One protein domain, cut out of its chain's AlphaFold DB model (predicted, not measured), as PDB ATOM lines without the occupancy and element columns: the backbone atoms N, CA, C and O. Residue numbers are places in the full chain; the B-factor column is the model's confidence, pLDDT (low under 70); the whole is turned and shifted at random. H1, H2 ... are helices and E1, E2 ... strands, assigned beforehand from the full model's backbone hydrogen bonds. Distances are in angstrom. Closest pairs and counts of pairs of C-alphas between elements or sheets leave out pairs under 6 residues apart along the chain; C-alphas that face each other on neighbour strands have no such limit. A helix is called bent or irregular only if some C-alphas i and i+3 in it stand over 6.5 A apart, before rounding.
ATOM      1  N   CYS A  51      -0.101  42.244   3.963       90.19
ATOM      2  CA  CYS A  51      -0.906  41.899   5.126       90.19
ATOM      3  C   CYS A  51      -0.710  42.983   6.184       90.19
ATOM      4  O   CYS A  51       0.432  43.310   6.517       90.19
ATOM      5  N   TYR A  52      -1.799  43.503   6.750       92.38
ATOM      6  CA  TYR A  52      -1.730  44.462   7.848       92.38
ATOM      7  C   TYR A  52      -2.667  44.098   8.997       92.38
ATOM      8  O   TYR A  52      -3.767  43.590   8.788       92.38
ATOM      9  N   TRP A  53      -2.227  44.364  10.224       93.12
ATOM     10  CA  TRP A  53      -3.000  44.128  11.442       93.12
ATOM     11  C   TRP A  53      -2.684  45.196  12.484       93.12
ATOM     12  O   TRP A  53      -1.683  45.904  12.391       93.12
ATOM     13  N   ARG A  54      -3.556  45.347  13.480       93.31
ATOM     14  CA  ARG A  54      -3.299  46.247  14.608       93.31
ATOM     15  C   ARG A  54      -2.339  45.569  15.585       93.31
ATOM     16  O   ARG A  54      -2.593  44.438  15.980       93.31
ATOM     17  N   SER A  55      -1.301  46.289  16.006       91.62
ATOM     18  CA  SER A  55      -0.305  45.813  16.976       91.62
ATOM     19  C   SER A  55      -0.959  45.317  18.275       91.62
ATOM     20  O   SER A  55      -1.812  46.000  18.858       91.62
ATOM     21  N   HIS A  56      -0.558  44.126  18.725       88.94
ATOM     22  CA  HIS A  56      -1.013  43.528  19.980       88.94
ATOM     23  C   HIS A  56      -0.277  44.078  21.207       88.94
ATOM     24  O   HIS A  56      -0.879  44.126  22.280       88.94
ATOM     25  N   GLU A  57       0.961  44.538  21.053       85.19
ATOM     26  CA  GLU A  57       1.794  45.160  22.088       85.19
ATOM     27  C   GLU A  57       1.490  46.657  22.220       85.19
ATOM     28  O   GLU A  57       1.353  47.196  23.318       85.19
ATOM     29  N   TYR A  58       1.313  47.359  21.097       83.50
ATOM     30  CA  TYR A  58       1.028  48.793  21.058       83.50
ATOM     31  C   TYR A  58      -0.474  49.060  20.890       83.50
ATOM     32  O   TYR A  58      -0.951  49.587  19.882       83.50
ATOM     33  N   ARG A  59      -1.241  48.762  21.945       83.06
ATOM     34  CA  ARG A  59      -2.713  48.896  21.937       83.06
ATOM     35  C   ARG A  59      -3.241  50.315  22.120       83.06
ATOM     36  O   ARG A  59      -4.443  50.527  21.926       83.06
ATOM     37  N   THR A  60      -2.397  51.271  22.506       85.00
ATOM     38  CA  THR A  60      -2.860  52.626  22.840       85.00
ATOM     39  C   THR A  60      -3.546  53.312  21.652       85.00
ATOM     40  O   THR A  60      -3.265  53.020  20.488       85.00
ATOM     41  N   LYS A  61      -4.420  54.271  21.964       84.06
ATOM     42  CA  LYS A  61      -5.121  55.110  20.979       84.06
ATOM     43  C   LYS A  61      -4.313  56.348  20.541       84.06
ATOM     44  O   LYS A  61      -4.832  57.183  19.797       84.06
ATOM     45  N   PHE A  62      -3.069  56.469  21.016       88.12
ATOM     46  CA  PHE A  62      -2.182  57.615  20.815       88.12
ATOM     47  C   PHE A  62      -0.851  57.169  20.199       88.12
ATOM     48  O   PHE A  62       0.223  57.301  20.784       88.12
ATOM     49  N   CYS A  63      -0.921  56.610  18.995       92.94
ATOM     50  CA  CYS A  63       0.267  56.365  18.189       92.94
ATOM     51  C   CYS A  63       0.796  57.709  17.659       92.94
ATOM     52  O   CYS A  63       0.228  58.289  16.728       92.94
ATOM     53  N   LEU A  64       1.841  58.230  18.307       90.00
ATOM     54  CA  LEU A  64       2.463  59.516  17.969       90.00
ATOM     55  C   LEU A  64       3.650  59.357  17.014       90.00
ATOM     56  O   LEU A  64       3.839  60.200  16.143       90.00
ATOM     57  N   PHE A  65       4.402  58.260  17.142       93.06
ATOM     58  CA  PHE A  65       5.639  58.029  16.397       93.06
ATOM     59  C   PHE A  65       5.612  56.672  15.689       93.06
ATOM     60  O   PHE A  65       5.663  55.618  16.333       93.06
ATOM     61  N   SER A  66       5.581  56.695  14.354       94.50
ATOM     62  CA  SER A  66       5.589  55.476  13.530       94.50
ATOM     63  C   SER A  66       6.855  54.637  13.737       94.50
ATOM     64  O   SER A  66       6.790  53.418  13.648       94.50
ATOM     65  N   GLU A  67       7.989  55.241  14.103       94.75
ATOM     66  CA  GLU A  67       9.217  54.501  14.430       94.75
ATOM     67  C   GLU A  67       9.065  53.606  15.664       94.75
ATOM     68  O   GLU A  67       9.517  52.460  15.660       94.75
ATOM     69  N   ILE A  68       8.397  54.103  16.713       93.25
ATOM     70  CA  ILE A  68       8.119  53.318  17.922       93.25
ATOM     71  C   ILE A  68       7.148  52.188  17.576       93.25
ATOM     72  O   ILE A  68       7.369  51.045  17.973       93.25
ATOM     73  N   CYS A  69       6.118  52.491  16.781       95.19
ATOM     74  CA  CYS A  69       5.192  51.489  16.261       95.19
ATOM     75  C   CYS A  69       5.922  50.389  15.474       95.19
ATOM     76  O   CYS A  69       5.765  49.213  15.781       95.19
ATOM     77  N   ASN A  70       6.802  50.754  14.540       95.62
ATOM     78  CA  ASN A  70       7.599  49.807  13.763       95.62
ATOM     79  C   ASN A  70       8.488  48.921  14.645       95.62
ATOM     80  O   ASN A  70       8.526  47.709  14.451       95.62
ATOM     81  N   LYS A  71       9.165  49.498  15.646       94.75
ATOM     82  CA  LYS A  71       9.970  48.723  16.606       94.75
ATOM     83  C   LYS A  71       9.111  47.715  17.373       94.75
ATOM     84  O   LYS A  71       9.508  46.562  17.484       94.75
ATOM     85  N   LYS A  72       7.928  48.117  17.852       94.19
ATOM     86  CA  LYS A  72       6.990  47.216  18.545       94.19
ATOM     87  C   LYS A  72       6.463  46.111  17.629       94.19
ATOM     88  O   LYS A  72       6.498  44.952  18.016       94.19
ATOM     89  N   CYS A  73       6.094  46.440  16.397       95.56
ATOM     90  CA  CYS A  73       5.672  45.450  15.411       95.56
ATOM     91  C   CYS A  73       6.767  44.420  15.096       95.56
ATOM     92  O   CYS A  73       6.474  43.237  14.998       95.56
ATOM     93  N   LYS A  74       8.035  44.840  14.988       94.81
ATOM     94  CA  LYS A  74       9.162  43.915  14.774       94.81
ATOM     95  C   LYS A  74       9.459  43.014  15.977       94.81
ATOM     96  O   LYS A  74      10.037  41.948  15.792       94.81
ATOM     97  N   ILE A  75       9.092  43.443  17.187       94.12
ATOM     98  CA  ILE A  75       9.150  42.603  18.393       94.12
ATOM     99  C   ILE A  75       8.021  41.561  18.367       94.12
ATOM    100  O   ILE A  75       8.257  40.419  18.739       94.12
ATOM    101  N   GLU A  76       6.821  41.932  17.901       92.12
ATOM    102  CA  GLU A  76       5.687  41.005  17.748       92.12
ATOM    103  C   GLU A  76       5.918  39.936  16.671       92.12
ATOM    104  O   GLU A  76       5.606  38.767  16.884       92.12
ATOM    105  N   ASP A  77       6.433  40.330  15.504       92.62
ATOM    106  CA  ASP A  77       6.733  39.419  14.398       92.62
ATOM    107  C   ASP A  77       7.967  39.916  13.635       92.62
ATOM    108  O   ASP A  77       7.992  41.019  13.080       92.62
ATOM    109  N   SER A  78       8.995  39.069  13.558       93.00
ATOM    110  CA  SER A  78      10.261  39.376  12.886       93.00
ATOM    111  C   SER A  78      10.117  39.577  11.374       93.00
ATOM    112  O   SER A  78      10.988  40.184  10.751       93.00
ATOM    113  N   ARG A  79       9.011  39.116  10.772       93.62
ATOM    114  CA  ARG A  79       8.705  39.274   9.340       93.62
ATOM    115  C   ARG A  79       8.051  40.611   8.999       93.62
ATOM    116  O   ARG A  79       7.757  40.863   7.829       93.62
ATOM    117  N   VAL A  80       7.800  41.469   9.988       95.06
ATOM    118  CA  VAL A  80       7.262  42.813   9.761       95.06
ATOM    119  C   VAL A  80       8.223  43.633   8.910       95.06
ATOM    120  O   VAL A  80       9.385  43.854   9.256       95.06
ATOM    121  N   THR A  81       7.695  44.160   7.811       94.19
ATOM    122  CA  THR A  81       8.422  45.060   6.917       94.19
ATOM    123  C   THR A  81       8.260  46.517   7.332       94.19
ATOM    124  O   THR A  81       9.173  47.316   7.124       94.19
ATOM    125  N   LYS A  82       7.118  46.877   7.933       94.25
ATOM    126  CA  LYS A  82       6.798  48.253   8.332       94.25
ATOM    127  C   LYS A  82       5.799  48.276   9.491       94.25
ATOM    128  O   LYS A  82       4.899  47.449   9.551       94.25
ATOM    129  N   GLY A  83       5.903  49.267  10.368       95.25
ATOM    130  CA  GLY A  83       4.837  49.657  11.289       95.25
ATOM    131  C   GLY A  83       4.540  51.143  11.149       95.25
ATOM    132  O   GLY A  83       5.458  51.944  10.971       95.25
ATOM    133  N   GLU A  84       3.264  51.514  11.192       95.81
ATOM    134  CA  GLU A  84       2.818  52.890  10.973       95.81
ATOM    135  C   GLU A  84       1.647  53.279  11.879       95.81
ATOM    136  O   GLU A  84       0.746  52.484  12.160       95.81
ATOM    137  N   CYS A  85       1.655  54.535  12.326       95.31
ATOM    138  CA  CYS A  85       0.541  55.133  13.045       95.31
ATOM    139  C   CYS A  85      -0.571  55.556  12.078       95.31
ATOM    140  O   CYS A  85      -0.496  56.607  11.445       95.31
ATOM    141  N   VAL A  86      -1.652  54.783  12.025       94.31
ATOM    142  CA  VAL A  86      -2.810  55.062  11.168       94.31
ATOM    143  C   VAL A  86      -3.905  55.748  11.977       94.31
ATOM    144  O   VAL A  86      -4.313  55.283  13.045       94.31
ATOM    145  N   ARG A  87      -4.425  56.865  11.458       92.88
ATOM    146  CA  ARG A  87      -5.567  57.565  12.057       92.88
ATOM    147  C   ARG A  87      -6.868  56.809  11.761       92.88
ATOM    148  O   ARG A  87      -7.189  56.548  10.606       92.88
ATOM    149  N   LYS A  88      -7.636  56.487  12.803       89.81
ATOM    150  CA  LYS A  88      -9.004  55.950  12.706       89.81
ATOM    151  C   LYS A  88      -9.914  56.799  13.596       89.81
ATOM    152  O   LYS A  88      -9.868  56.702  14.823       89.81
ATOM    153  N   GLY A  89     -10.712  57.663  12.966       88.88
ATOM    154  CA  GLY A  89     -11.511  58.675  13.661       88.88
ATOM    155  C   GLY A  89     -10.628  59.733  14.331       88.88
ATOM    156  O   GLY A  89      -9.713  60.271  13.708       88.88
ATOM    157  N   PHE A  90     -10.883  60.015  15.609       89.81
ATOM    158  CA  PHE A  90     -10.090  60.959  16.410       89.81
ATOM    159  C   PHE A  90      -8.769  60.380  16.935       89.81
ATOM    160  O   PHE A  90      -7.892  61.132  17.352       89.81
ATOM    161  N   PHE A  91      -8.604  59.058  16.882       92.12
ATOM    162  CA  PHE A  91      -7.470  58.353  17.470       92.12
ATOM    163  C   PHE A  91      -6.456  57.905  16.414       92.12
ATOM    164  O   PHE A  91      -6.781  57.763  15.231       92.12
ATOM    165  N   ARG A  92      -5.219  57.647  16.847       94.50
ATOM    166  CA  ARG A  92      -4.162  57.052  16.018       94.50
ATOM    167  C   ARG A  92      -3.732  55.724  16.616       94.50
ATOM    168  O   ARG A  92      -3.362  55.662  17.784       94.50
ATOM    169  N   TYR A  93      -3.747  54.679  15.805       94.94
ATOM    170  CA  TYR A  93      -3.427  53.321  16.224       94.94
ATOM    171  C   TYR A  93      -2.201  52.815  15.479       94.94
ATOM    172  O   TYR A  93      -1.983  53.176  14.327       94.94
ATOM    173  N   CYS A  94      -1.419  51.965  16.134       96.06
ATOM    174  CA  CYS A  94      -0.282  51.308  15.508       96.06
ATOM    175  C   CYS A  94      -0.757  50.113  14.669       96.06
ATOM    176  O   CYS A  94      -1.425  49.213  15.188       96.06
ATOM    177  N   PHE A  95      -0.411  50.111  13.383       95.81
ATOM    178  CA  PHE A  95      -0.622  48.990  12.472       95.81
ATOM    179  C   PHE A  95       0.717  48.432  11.999       95.81
ATOM    180  O   PHE A  95       1.620  49.185  11.638       95.81
ATOM    181  N   CYS A  96       0.819  47.111  11.999       95.81
ATOM    182  CA  CYS A  96       1.960  46.350  11.520       95.81
ATOM    183  C   CYS A  96       1.665  45.835  10.115       95.81
ATOM    184  O   CYS A  96       0.534  45.451   9.825       95.81
ATOM    185  N   TYR A  97       2.683  45.823   9.264       95.12
ATOM    186  CA  TYR A  97       2.608  45.422   7.869       95.12
ATOM    187  C   TYR A  97       3.696  44.394   7.581       95.12
ATOM    188  O   TYR A  97       4.849  44.560   7.987       95.12
ATOM    189  N   ARG A  98       3.340  43.354   6.835       93.81
ATOM    190  CA  ARG A  98       4.285  42.384   6.282       93.81
ATOM    191  C   ARG A  98       3.836  41.974   4.893       93.81
ATOM    192  O   ARG A  98       2.650  42.062   4.575       93.81
ATOM    193  N   LYS A  99       4.762  41.464   4.090       90.31
ATOM    194  CA  LYS A  99       4.381  40.728   2.885       90.31
ATOM    195  C   LYS A  99       3.616  39.473   3.315       90.31
ATOM    196  O   LYS A  99       4.125  38.705   4.134       90.31
ATOM    197  N   CYS A 100       2.381  39.332   2.844       82.62
ATOM    198  CA  CYS A 100       1.820  38.011   2.627       82.62
ATOM    199  C   CYS A 100       2.636  37.361   1.483       82.62
ATOM    200  O   CYS A 100       2.774  36.131   1.535       82.62
TER     201      CYS A 100
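AT A GLANCE: This is residues 51 to 100 of the 100 residues of an uncharacterized protein of Solanum lycopersicum (UniProt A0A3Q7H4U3). Picture a small antiparallel sheet of three strands with one helix, H1, packed across one face, the other face bare of named helices. The long hairpin of E2 and E3 makes most of the sheet, and the short E1 runs beside the later part of E3, while a long link carries the chain from E1 to H1. The 50 printed residues have one named helix and three named strands, in the order E1, H1, E2, E3 along the chain; the sheet's order is E1, E3, E2, all antiparallel, and the class is mixed, helices and strands. The whole is compact, with a radius of gyration of the C-alphas of 9.7 A, and elongated, spanning 29 by 17 by 16 A.

HOW THE PARTS SIT: Begin at the sheet with E3, residues 91 to 99, its inner strand. On one side of it look for E2, residues 82 to 88, an edge strand; the two form a hairpin, antiparallel at 145 degrees, with N 86 and O 93 at 2.8 A and N 97 and O 82 at 2.8 A, within hydrogen-bond range. On the other side is E1, residues 51 to 54, the second edge strand, antiparallel to E3 at 150 degrees, with N 51 and O 98 at 2.8 A, within hydrogen-bond range. Now look to H1, residues 66 to 76, which is on the sheet at a height over the sheet of 7.4 A. It lies over E3 and E2 and runs across the strands, at 69 degrees to E2 on the local plane. The closest C-alphas of H1 and E2 are those of Asn 70 and Gly 83, 3.7 A apart; those of H1 and E3 are Cys 73 and Cys 96, 5.5 A apart. With H1 on one face of the sheet there are two layers, a helix layer and a strand layer. E1, H1 and E2 form a split strand-helix-strand unit, two strands running the same way with E3 between them in the sheet, and its crossover is right-handed. In H1 every O i to N i+4 pair is within hydrogen-bond range.

IN THESE COORDINATES: Find C-alpha 91 at (-7.470, 58.353, 17.470); from there E3 runs 25.8 A to C-alpha 99 at (4.381, 40.728, 2.885). E2 covers 18.1 A from C-alpha 82 to C-alpha 88, and E1 10.7 A from C-alpha 51, at (-0.906, 41.899, 5.126), to C-alpha 54. H1 measures 15.1 A from C-alpha 66 to C-alpha 76 and is not bent.

THE WHOLE: The two C-alphas farthest apart are those of Ser 78 and Phe 90, at 29.9 A, while those of Cys 51 and Cys 100, the first and last printed, are 5.4 A apart. The link from E1 to H1, 11 residues, is long; those from H1 to E2 and from E2 to E3 are tight. The printed part has no cut, and residue 100 is the chain's last. The mean pLDDT of the printed part is 92.2, and no printed residue is under 70.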